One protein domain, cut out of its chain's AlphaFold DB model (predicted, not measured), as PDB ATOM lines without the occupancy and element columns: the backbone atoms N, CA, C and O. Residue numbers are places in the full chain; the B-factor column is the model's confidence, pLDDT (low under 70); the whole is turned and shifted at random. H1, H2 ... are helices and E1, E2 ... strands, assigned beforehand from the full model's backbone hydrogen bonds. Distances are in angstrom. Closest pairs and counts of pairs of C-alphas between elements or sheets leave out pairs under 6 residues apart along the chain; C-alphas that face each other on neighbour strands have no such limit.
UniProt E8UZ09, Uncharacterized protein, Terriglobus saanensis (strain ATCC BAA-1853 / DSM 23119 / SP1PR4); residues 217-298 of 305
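What this domain is: This is residues 217 to 298 of the 305 residues of an uncharacterized protein of Terriglobus saanensis (strain ATCC BAA-1853 / DSM 23119 / SP1PR4) (UniProt E8UZ09). A small two-stranded hairpin, E1 and E2, covers the first half of a helix in the middle, H2, with E1 the nearer strand. H1 crosses the beginning of H2 at one end of the domain, and H3 packs at a slant on the later half of H2, away from the hairpin. The printed part has 82 residues, with three named helices and two named strands in the order H1, E1, E2, H2, H3; the sheet E1 - E2 is antiparallel and the class is mostly helix. The whole is compact, with a radius of gyration of the C-alphas of 12.7 A, and spans 33 by 22 by 22 A, only just elongated.

Where its parts are: E1 is residues 238 to 242 and E2 residues 256 to 260. H2, residues 261 to 274, is 20.2 A long and begins at C-alpha 261 (186.335, 131.304, 151.991). H1, residues 217 to 230, is 19.8 A long and begins at C-alpha 217 (193.092, 140.931, 165.458). H3, residues 284 to 297, is 20.2 A long and ends at C-alpha 297 (194.646, 146.314, 153.945).

How they stand to each other: E1 and E2 form an antiparallel hairpin; N 239 and O 259 are within hydrogen-bond range at 2.8 A, as are N 257 and O 241 at 2.9 A. The closest C-alphas of E1 and H2 are those of Glu 239 and Gly 261, 5.2 A apart. With residues 262 to 266 alone, H2 touches H1, about perpendicular at 89 degrees; their closest C-alphas, of Ala 227 and Tyr 263, are 5.1 A apart. H3 touches H2 with residues 290 to 294 alone, opposite ways at a steep tilt of 54 degrees; the closest C-alphas, of Glu 270 and Val 294, are 6.5 A apart. H3 is apart from H1, E1 and E2. Every O i to N i+4 pair is within hydrogen-bond range in H1 and H2, and 9 of 10 are in H3.

The domain as a whole: The two C-alphas farthest apart, of Asn 233 and Gln 285, are 34.9 A apart. The printed part has no cut. The link from E1 to E2, residues 243 to 255, is long, and the link from E2 to H2 is tight. The mean pLDDT of the printed part is 81.8; residues 217 to 219, 285 and 289 are under 70.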
ATOM      1  N   GLU A 217     194.238 141.835 165.307       43.75
ATOM      2  CA  GLU A 217     193.092 140.931 165.458       43.75
ATOM      3  C   GLU A 217     191.748 141.628 165.208       43.75
ATOM      4  O   GLU A 217     190.891 141.084 164.512       43.75
ATOM      5  N   GLU A 218     191.560 142.845 165.725       45.06
ATOM      6  CA  GLU A 218     190.325 143.614 165.529       45.06
ATOM      7  C   GLU A 218     190.178 144.081 164.061       45.06
ATOM      8  O   GLU A 218     189.061 144.189 163.554       45.06
ATOM      9  N   THR A 219     191.290 144.280 163.337       61.88
ATOM     10  CA  THR A 219     191.277 144.632 161.902       61.88
ATOM     11  C   THR A 219     190.952 143.402 161.060       61.88
ATOM     12  O   THR A 219     190.156 143.506 160.128       61.88
ATOM     13  N   TYR A 220     191.488 142.225 161.410       72.44
ATOM     14  CA  TYR A 220     191.119 140.956 160.774       72.44
ATOM     15  C   TYR A 220     189.637 140.624 160.984       72.44
ATOM     16  O   TYR A 220     188.937 140.337 160.018       72.44
ATOM     17  N   ALA A 221     189.135 140.710 162.221       76.44
ATOM     18  CA  ALA A 221     187.744 140.389 162.538       76.44
ATOM     19  C   ALA A 221     186.750 141.307 161.805       76.44
ATOM     20  O   ALA A 221     185.761 140.825 161.251       76.44
ATOM     21  N   ALA A 222     187.039 142.613 161.738       74.69
ATOM     22  CA  ALA A 222     186.217 143.566 160.995       74.69
ATOM     23  C   ALA A 222     186.201 143.261 159.488       74.69
ATOM     24  O   ALA A 222     185.143 143.249 158.860       74.69
ATOM     25  N   ARG A 223     187.368 142.958 158.908       79.19
ATOM     26  CA  ARG A 223     187.477 142.626 157.483       79.19
ATOM     27  C   ARG A 223     186.881 141.260 157.143       79.19
ATOM     28  O   ARG A 223     186.344 141.085 156.052       79.19
ATOM     29  N   LEU A 224     186.930 140.305 158.067       82.75
ATOM     30  CA  LEU A 224     186.257 139.018 157.934       82.75
ATOM     31  C   LEU A 224     184.734 139.194 157.898       82.75
ATOM     32  O   LEU A 224     184.085 138.601 157.040       82.75
ATOM     33  N   ALA A 225     184.174 140.036 158.769       83.00
ATOM     34  CA  ALA A 225     182.743 140.338 158.758       83.00
ATOM     35  C   ALA A 225     182.307 140.998 157.436       83.00
ATOM     36  O   ALA A 225     181.344 140.544 156.819       83.00
ATOM     37  N   GLU A 226     183.067 141.991 156.950       82.00
ATOM     38  CA  GLU A 226     182.850 142.625 155.635       82.00
ATOM     39  C   GLU A 226     182.868 141.584 154.502       82.00
ATOM     40  O   GLU A 226     182.021 141.590 153.608       82.00
ATOM     41  N   ALA A 227     183.805 140.635 154.561       81.69
ATOM     42  CA  ALA A 227     183.906 139.577 153.570       81.69
ATOM     43  C   ALA A 227     182.702 138.640 153.583       81.69
ATOM     44  O   ALA A 227     182.175 138.306 152.521       81.69
ATOM     45  N   GLN A 228     182.264 138.214 154.767       87.62
ATOM     46  CA  GLN A 228     181.123 137.315 154.928       87.62
ATOM     47  C   GLN A 228     179.817 137.962 154.454       87.62
ATOM     48  O   GLN A 228     178.975 137.272 153.881       87.62
ATOM     49  N   GLU A 229     179.678 139.281 154.611       89.38
ATOM     50  CA  GLU A 229     178.561 140.044 154.050       89.38
ATOM     51  C   GLU A 229     178.645 140.155 152.519       89.38
ATOM     52  O   GLU A 229     177.652 139.933 151.826       89.38
ATOM     53  N   ALA A 230     179.831 140.436 151.970       83.06
ATOM     54  CA  ALA A 230     180.033 140.552 150.525       83.06
ATOM     55  C   ALA A 230     179.930 139.203 149.781       83.06
ATOM     56  O   ALA A 230     179.531 139.160 148.614       83.06
ATOM     57  N   TYR A 231     180.281 138.093 150.442       86.88
ATOM     58  CA  TYR A 231     180.299 136.742 149.871       86.88
ATOM     59  C   TYR A 231     179.604 135.714 150.787       86.88
ATOM     60  O   TYR A 231     180.235 134.749 151.234       86.88
ATOM     61  N   PRO A 232     178.281 135.827 151.009       90.25
ATOM     62  CA  PRO A 232     177.556 135.002 151.983       90.25
ATOM     63  C   PRO A 232     177.570 133.506 151.641       90.25
ATOM     64  O   PRO A 232     177.591 132.663 152.528       90.25
ATOM     65  N   ASN A 233     177.644 133.154 150.353       93.62
ATOM     66  CA  ASN A 233     177.716 131.758 149.899       93.62
ATOM     67  C   ASN A 233     179.067 131.077 150.188       93.62
ATOM     68  O   ASN A 233     179.196 129.870 149.993       93.62
ATOM     69  N   LYS A 234     180.086 131.850 150.580       87.50
ATOM     70  CA  LYS A 234     181.428 131.361 150.927       87.50
ATOM     71  C   LYS A 234     181.737 131.497 152.420       87.50
ATOM     72  O   LYS A 234     182.710 130.896 152.880       87.50
ATOM     73  N   ALA A 235     180.917 132.241 153.160       89.00
ATOM     74  CA  ALA A 235     181.071 132.441 154.593       89.00
ATOM     75  C   ALA A 235     181.047 131.100 155.346       89.00
ATOM     76  O   ALA A 235     180.209 130.236 155.080       89.00
ATOM     77  N   GLY A 236     181.983 130.913 156.276       83.12
ATOM     78  CA  GLY A 236     182.096 129.712 157.107       83.12
ATOM     79  C   GLY A 236     182.751 128.506 156.427       83.12
ATOM     80  O   GLY A 236     182.980 127.490 157.083       83.12
ATOM     81  N   THR A 237     183.085 128.590 155.136       91.25
ATOM     82  CA  THR A 237     183.936 127.582 154.478       91.25
ATOM     83  C   THR A 237     185.405 127.871 154.769       91.25
ATOM     84  O   THR A 237     185.761 129.027 154.954       91.25
ATOM     85  N   ILE A 238     186.267 126.852 154.815       90.62
ATOM     86  CA  ILE A 238     187.712 127.047 155.014       90.62
ATOM     87  C   ILE A 238     188.451 126.755 153.710       90.62
ATOM     88  O   ILE A 238     188.372 125.648 153.176       90.62
ATOM     89  N   GLU A 239     189.190 127.745 153.215       88.00
ATOM     90  CA  GLU A 239     190.024 127.663 152.019       88.00
ATOM     91  C   GLU A 239     191.495 127.929 152.393       88.00
ATOM     92  O   GLU A 239     191.816 128.867 153.121       88.00
ATOM     93  N   ASN A 240     192.418 127.101 151.893       89.50
ATOM     94  CA  ASN A 240     193.852 127.301 152.121       89.50
ATOM     95  C   ASN A 240     194.383 128.407 151.199       89.50
ATOM     96  O   ASN A 240     194.545 128.205 149.993       89.50
ATOM     97  N   HIS A 241     194.686 129.562 151.782       89.00
ATOM     98  CA  HIS A 241     195.212 130.727 151.087       89.00
ATOM     99  C   HIS A 241     196.717 130.610 150.868       89.00
ATOM    100  O   HIS A 241     197.477 130.549 151.831       89.00
ATOM    101  N   HIS A 242     197.169 130.629 149.616       85.12
ATOM    102  CA  HIS A 242     198.592 130.767 149.315       85.12
ATOM    103  C   HIS A 242     199.041 132.212 149.526       85.12
ATOM    104  O   HIS A 242     198.571 133.100 148.817       85.12
ATOM    105  N   ILE A 243     200.009 132.418 150.427       83.25
ATOM    106  CA  ILE A 243     200.547 133.755 150.742       83.25
ATOM    107  C   ILE A 243     201.158 134.413 149.489       83.25
ATOM    108  O   ILE A 243     201.086 135.620 149.279       83.25
ATOM    109  N   ALA A 244     201.758 133.607 148.614       83.81
ATOM    110  CA  ALA A 244     202.196 134.028 147.288       83.81
ATOM    111  C   ALA A 244     201.261 133.427 146.224       83.81
ATOM    112  O   ALA A 244     201.254 132.200 146.051       83.81
ATOM    113  N   PRO A 245     200.486 134.235 145.476       85.44
ATOM    114  CA  PRO A 245     199.582 133.711 144.461       85.44
ATOM    115  C   PRO A 245     200.323 132.939 143.359       85.44
ATOM    116  O   PRO A 245     201.248 133.449 142.724       85.44
ATOM    117  N   LYS A 246     199.879 131.708 143.068       87.75
ATOM    118  CA  LYS A 246     200.526 130.824 142.073       87.75
ATOM    119  C   LYS A 246     200.599 131.437 140.674       87.75
ATOM    120  O   LYS A 246     201.594 131.273 139.979       87.75
ATOM    121  N   TYR A 247     199.561 132.170 140.267       85.56
ATOM    122  CA  TYR A 247     199.502 132.796 138.941       85.56
ATOM    123  C   TYR A 247     200.476 133.975 138.779       85.56
ATOM    124  O   TYR A 247     200.766 134.360 137.652       85.56
ATOM    125  N   LEU A 248     201.000 134.502 139.892       85.56
ATOM    126  CA  LEU A 248     202.050 135.520 139.934       85.56
ATOM    127  C   LEU A 248     203.440 134.906 140.172       85.56
ATOM    128  O   LEU A 248     204.394 135.626 140.441       85.56
ATOM    129  N   GLY A 249     203.581 133.582 140.062       84.12
ATOM    130  CA  GLY A 249     204.861 132.888 140.240       84.12
ATOM    131  C   GLY A 249     205.101 132.335 141.646       84.12
ATOM    132  O   GLY A 249     206.204 131.873 141.930       84.12
ATOM    133  N   GLY A 250     204.093 132.339 142.525       86.25
ATOM    134  CA  GLY A 250     204.170 131.645 143.811       86.25
ATOM    135  C   GLY A 250     204.363 130.132 143.642       86.25
ATOM    136  O   GLY A 250     203.719 129.500 142.799       86.25
ATOM    137  N   ALA A 251     205.240 129.532 144.451       80.81
ATOM    138  CA  ALA A 251     205.504 128.096 144.394       80.81
ATOM    139  C   ALA A 251     204.232 127.277 144.679       80.81
ATOM    140  O   ALA A 251     203.471 127.577 145.602       80.81
ATOM    141  N   ALA A 252     204.016 126.192 143.927       82.50
ATOM    142  CA  ALA A 252     202.849 125.326 144.114       82.50
ATOM    143  C   ALA A 252     202.783 124.708 145.527       82.50
ATOM    144  O   ALA A 252     201.684 124.519 146.048       82.50
ATOM    145  N   SER A 253     203.952 124.454 146.124       84.56
ATOM    146  CA  SER A 253     204.173 123.976 147.495       84.56
ATOM    147  C   SER A 253     204.514 125.103 148.484       84.56
ATOM    148  O   SER A 253     205.108 124.840 149.526       84.56
ATOM    149  N   GLY A 254     204.235 126.360 148.130       78.69
ATOM    150  CA  GLY A 254     204.493 127.511 148.994       78.69
ATOM    151  C   GLY A 254     203.605 127.522 150.245       78.69
ATOM    152  O   GLY A 254     202.609 126.793 150.290       78.69
ATOM    153  N   PRO A 255     203.935 128.362 151.241       82.69
ATOM    154  CA  PRO A 255     203.198 128.434 152.496       82.69
ATOM    155  C   PRO A 255     201.729 128.803 152.261       82.69
ATOM    156  O   PRO A 255     201.409 129.669 151.434       82.69
ATOM    157  N   THR A 256     200.845 128.134 153.000       86.12
ATOM    158  CA  THR A 256     199.404 128.386 152.981       86.12
ATOM    159  C   THR A 256     198.856 128.595 154.376       86.12
ATOM    160  O   THR A 256     199.288 127.914 155.303       86.12
ATOM    161  N   ILE A 257     197.847 129.451 154.494       83.81
ATOM    162  CA  ILE A 257     197.127 129.704 155.743       83.81
ATOM    163  C   ILE A 257     195.646 129.368 155.529       83.81
ATOM    164  O   ILE A 257     195.082 129.794 154.520       83.81
ATOM    165  N   PRO A 258     194.998 128.609 156.429       85.94
ATOM    166  CA  PRO A 258     193.559 128.374 156.348       85.94
ATOM    167  C   PRO A 258     192.799 129.671 156.655       85.94
ATOM    168  O   PRO A 258     192.961 130.240 157.732       85.94
ATOM    169  N   LEU A 259     191.966 130.128 155.720       89.12
ATOM    170  CA  LEU A 259     191.123 131.320 155.862       89.12
ATOM    171  C   LEU A 259     189.655 130.979 155.605       89.12
ATOM    172  O   LEU A 259     189.350 130.008 154.914       89.12
ATOM    173  N   ASP A 260     188.744 131.810 156.111       90.94
ATOM    174  CA  ASP A 260     187.343 131.773 155.684       90.94
ATOM    175  C   ASP A 260     187.256 132.018 154.165       90.94
ATOM    176  O   ASP A 260     187.929 132.907 153.637       90.94
ATOM    177  N   GLY A 261     186.445 131.241 153.447       87.38
ATOM    178  CA  GLY A 261     186.335 131.304 151.991       87.38
ATOM    179  C   GLY A 261     185.851 132.659 151.472       87.38
ATOM    180  O   GLY A 261     186.238 133.072 150.374       87.38
ATOM    181  N   ALA A 262     185.047 133.387 152.250       86.94
ATOM    182  CA  ALA A 262     184.639 134.747 151.921       86.94
ATOM    183  C   ALA A 262     185.826 135.718 152.024       86.94
ATOM    184  O   ALA A 262     186.070 136.517 151.117       86.94
ATOM    185  N   TYR A 263     186.625 135.588 153.086       91.75
ATOM    186  CA  TYR A 263     187.824 136.402 153.296       91.75
ATOM    187  C   TYR A 263     188.918 136.096 152.267       91.75
ATOM    188  O   TYR A 263     189.512 137.000 151.673       91.75
ATOM    189  N   HIS A 264     189.105 134.811 151.960       92.75
ATOM    190  CA  HIS A 264     189.976 134.340 150.891       92.75
ATOM    191  C   HIS A 264     189.614 134.971 149.536       92.75
ATOM    192  O   HIS A 264     190.497 135.393 148.778       92.75
ATOM    193  N   GLN A 265     188.316 135.086 149.239       90.00
ATOM    194  CA  GLN A 265     187.826 135.703 148.009       90.00
ATOM    195  C   GLN A 265     188.154 137.203 147.934       90.00
ATOM    196  O   GLN A 265     188.586 137.660 146.870       90.00
ATOM    197  N   MET A 266     188.005 137.960 149.029       87.25
ATOM    198  CA  MET A 266     188.374 139.386 149.076       87.25
ATOM    199  C   MET A 266     189.862 139.604 148.812       87.25
ATOM    200  O   MET A 266     190.216 140.372 147.917       87.25
ATOM    201  N   ILE A 267     190.725 138.881 149.532       86.12
ATOM    202  CA  ILE A 267     192.182 138.987 149.371       86.12
ATOM    203  C   ILE A 267     192.584 138.649 147.934       86.12
ATOM    204  O   ILE A 267     193.363 139.365 147.303       86.12
ATOM    205  N   THR A 268     192.012 137.579 147.376       85.81
ATOM    206  CA  THR A 268     192.298 137.175 145.996       85.81
ATOM    207  C   THR A 268     191.882 138.255 144.992       85.81
ATOM    208  O   THR A 268     192.595 138.488 144.016       85.81
ATOM    209  N   ASN A 269     190.749 138.924 145.214       86.19
ATOM    210  CA  ASN A 269     190.301 140.020 144.359       86.19
ATOM    211  C   ASN A 269     191.221 141.243 144.458       86.19
ATOM    212  O   ASN A 269     191.507 141.846 143.429       86.19
ATOM    213  N   GLU A 270     191.755 141.561 145.638       88.44
ATOM    214  CA  GLU A 270     192.725 142.653 145.772       88.44
ATOM    215  C   GLU A 270     194.023 142.355 145.012       88.44
ATOM    216  O   GLU A 270     194.490 143.193 144.242       88.44
ATOM    217  N   PHE A 271     194.557 141.132 145.126       86.25
ATOM    218  CA  PHE A 271     195.705 140.722 144.310       86.25
ATOM    219  C   PHE A 271     195.410 140.843 142.810       86.25
ATOM    220  O   PHE A 271     196.259 141.330 142.070       86.25
ATOM    221  N   ARG A 272     194.210 140.453 142.357       84.62
ATOM    222  CA  ARG A 272     193.806 140.586 140.945       84.62
ATOM    223  C   ARG A 272     193.648 142.043 140.506       84.62
ATOM    224  O   ARG A 272     193.905 142.338 139.345       84.62
ATOM    225  N   ASN A 273     193.222 142.932 141.401       86.56
ATOM    226  CA  ASN A 273     193.101 144.360 141.108       86.56
ATOM    227  C   ASN A 273     194.479 145.002 140.907       86.56
ATOM    228  O   ASN A 273     194.647 145.813 139.998       86.56
ATOM    229  N   LEU A 274     195.463 144.626 141.729       83.00
ATOM    230  CA  LEU A 274     196.830 145.147 141.639       83.00
ATOM    231  C   LEU A 274     197.658 144.462 140.539       83.00
ATOM    232  O   LEU A 274     198.516 145.097 139.929       83.00
ATOM    233  N   ALA A 275     197.402 143.179 140.281       83.75
ATOM    234  CA  ALA A 275     198.080 142.376 139.270       83.75
ATOM    235  C   ALA A 275     197.078 141.435 138.561       83.75
ATOM    236  O   ALA A 275     196.883 140.290 138.980       83.75
ATOM    237  N   PRO A 276     196.432 141.895 137.472       85.12
ATOM    238  CA  PRO A 276     195.421 141.121 136.756       85.12
ATOM    239  C   PRO A 276     195.947 139.812 136.155       85.12
ATOM    240  O   PRO A 276     197.149 139.614 135.943       85.12
ATOM    241  N   TYR A 277     195.028 138.911 135.799       77.31
ATOM    242  CA  TYR A 277     195.378 137.714 135.035       77.31
ATOM    243  C   TYR A 277     196.074 138.079 133.718       77.31
ATOM    244  O   TYR A 277     195.684 139.021 133.036       77.31
ATOM    245  N   GLY A 278     197.106 137.314 133.359       78.81
ATOM    246  CA  GLY A 278     197.941 137.586 132.185       78.81
ATOM    247  C   GLY A 278     199.199 138.413 132.475       78.81
ATOM    248  O   GLY A 278     200.062 138.475 131.609       78.81
ATOM    249  N   THR A 279     199.359 138.953 133.693       78.19
ATOM    250  CA  THR A 279     200.600 139.636 134.125       78.19
ATOM    251  C   THR A 279     201.820 138.700 134.116       78.19
ATOM    252  O   THR A 279     202.947 139.146 133.924       78.19
ATOM    253  N   GLY A 280     201.599 137.389 134.263       78.62
ATOM    254  CA  GLY A 280     202.665 136.393 134.352       78.62
ATOM    255  C   GLY A 280     203.390 136.415 135.705       78.62
ATOM    256  O   GLY A 280     202.963 137.113 136.629       78.62
ATOM    257  N   PRO A 281     204.464 135.620 135.859       86.75
ATOM    258  CA  PRO A 281     205.260 135.596 137.079       86.75
ATOM    259  C   PRO A 281     205.902 136.959 137.356       86.75
ATOM    260  O   PRO A 281     206.530 137.535 136.467       86.75
ATOM    261  N   VAL A 282     205.784 137.454 138.588       81.88
ATOM    262  CA  VAL A 282     206.429 138.703 139.016       81.88
ATOM    263  C   VAL A 282     207.772 138.411 139.688       81.88
ATOM    264  O   VAL A 282     208.014 137.308 140.182       81.88
ATOM    265  N   SER A 283     208.670 139.399 139.714       82.62
ATOM    266  CA  SER A 283     209.939 139.262 140.440       82.62
ATOM    267  C   SER A 283     209.712 139.126 141.958       82.62
ATOM    268  O   SER A 283     208.688 139.593 142.465       82.62
ATOM    269  N   PRO A 284     210.669 138.563 142.721       77.50
ATOM    270  CA  PRO A 284     210.542 138.443 144.177       77.50
ATOM    271  C   PRO A 284     210.253 139.774 144.886       77.50
ATOM    272  O   PRO A 284     209.422 139.815 145.786       77.50
ATOM    273  N   GLN A 285     210.865 140.874 144.433       69.00
ATOM    274  CA  GLN A 285     210.621 142.200 145.005       69.00
ATOM    275  C   GLN A 285     209.206 142.709 144.706       69.00
ATOM    276  O   GLN A 285     208.551 143.288 145.566       69.00
ATOM    277  N   GLN A 286     208.709 142.482 143.488       73.38
ATOM    278  CA  GLN A 286     207.337 142.850 143.131       73.38
ATOM    279  C   GLN A 286     206.314 142.009 143.901       73.38
ATOM    280  O   GLN A 286     205.288 142.544 144.310       73.38
ATOM    281  N   MET A 287     206.604 140.726 144.137       79.50
ATOM    282  CA  MET A 287     205.781 139.866 144.988       79.50
ATOM    283  C   MET A 287     205.707 140.413 146.418       79.50
ATOM    284  O   MET A 287     204.608 140.533 146.946       79.50
ATOM    285  N   GLN A 288     206.841 140.795 147.015       72.06
ATOM    286  CA  GLN A 288     206.868 141.387 148.359       72.06
ATOM    287  C   GLN A 288     206.061 142.686 148.424       72.06
ATOM    288  O   GLN A 288     205.184 142.815 149.268       72.06
ATOM    289  N   ASN A 289     206.252 143.598 147.467       68.69
ATOM    290  CA  ASN A 289     205.498 144.854 147.435       68.69
ATOM    291  C   ASN A 289     203.979 144.624 147.292       68.69
ATOM    292  O   ASN A 289     203.179 145.349 147.884       68.69
ATOM    293  N   LEU A 290     203.569 143.621 146.503       72.06
ATOM    294  CA  LEU A 290     202.162 143.233 146.378       72.06
ATOM    295  C   LEU A 290     201.626 142.656 147.690       72.06
ATOM    296  O   LEU A 290     200.531 143.022 148.106       72.06
ATOM    297  N   GLN A 291     202.392 141.789 148.351       75.50
ATOM    298  CA  GLN A 291     202.029 141.221 149.648       75.50
ATOM    299  C   GLN A 291     201.886 142.311 150.715       75.50
ATOM    300  O   GLN A 291     200.859 142.354 151.383       75.50
ATOM    301  N   ASP A 292     202.834 143.244 150.811       71.94
ATOM    302  CA  ASP A 292     202.772 144.361 151.762       71.94
ATOM    303  C   ASP A 292     201.545 145.249 151.508       71.94
ATOM    304  O   ASP A 292     200.826 145.628 152.436       71.94
ATOM    305  N   SER A 293     201.247 145.542 150.237       70.75
ATOM    306  CA  SER A 293     200.076 146.341 149.867       70.75
ATOM    307  C   SER A 293     198.756 145.630 150.168       70.75
ATOM    308  O   SER A 293     197.802 146.278 150.594       70.75
ATOM    309  N   VAL A 294     198.666 144.319 149.930       75.25
ATOM    310  CA  VAL A 294     197.428 143.564 150.165       75.25
ATOM    311  C   VAL A 294     197.236 143.296 151.653       75.25
ATOM    312  O   VAL A 294     196.152 143.549 152.176       75.25
ATOM    313  N   TYR A 295     198.272 142.845 152.360       80.00
ATOM    314  CA  TYR A 295     198.166 142.442 153.763       80.00
ATOM    315  C   TYR A 295     198.155 143.610 154.749       80.00
ATOM    316  O   TYR A 295     197.656 143.453 155.860       80.00
ATOM    317  N   SER A 296     198.596 144.806 154.346       75.06
ATOM    318  CA  SER A 296     198.326 146.027 155.122       75.06
ATOM    319  C   SER A 296     196.840 146.411 155.125       75.06
ATOM    320  O   SER A 296     196.356 146.984 156.099       75.06
ATOM    321  N   LYS A 297     196.095 146.070 154.063       74.00
ATOM    322  CA  LYS A 297     194.646 146.314 153.945       74.00
ATOM    323  C   LYS A 297     193.805 145.150 154.478       74.00
ATOM    324  O   LYS A 297     192.753 145.380 155.081       74.00
ATOM    325  N   PHE A 298     194.277 143.926 154.250       79.19
ATOM    326  CA  PHE A 298     193.653 142.661 154.626       79.19
ATOM    327  C   PHE A 298     194.629 141.834 155.473       79.19
ATOM    328  O   PHE A 298     195.288 140.933 154.945       79.19
TER     329      PHE A 298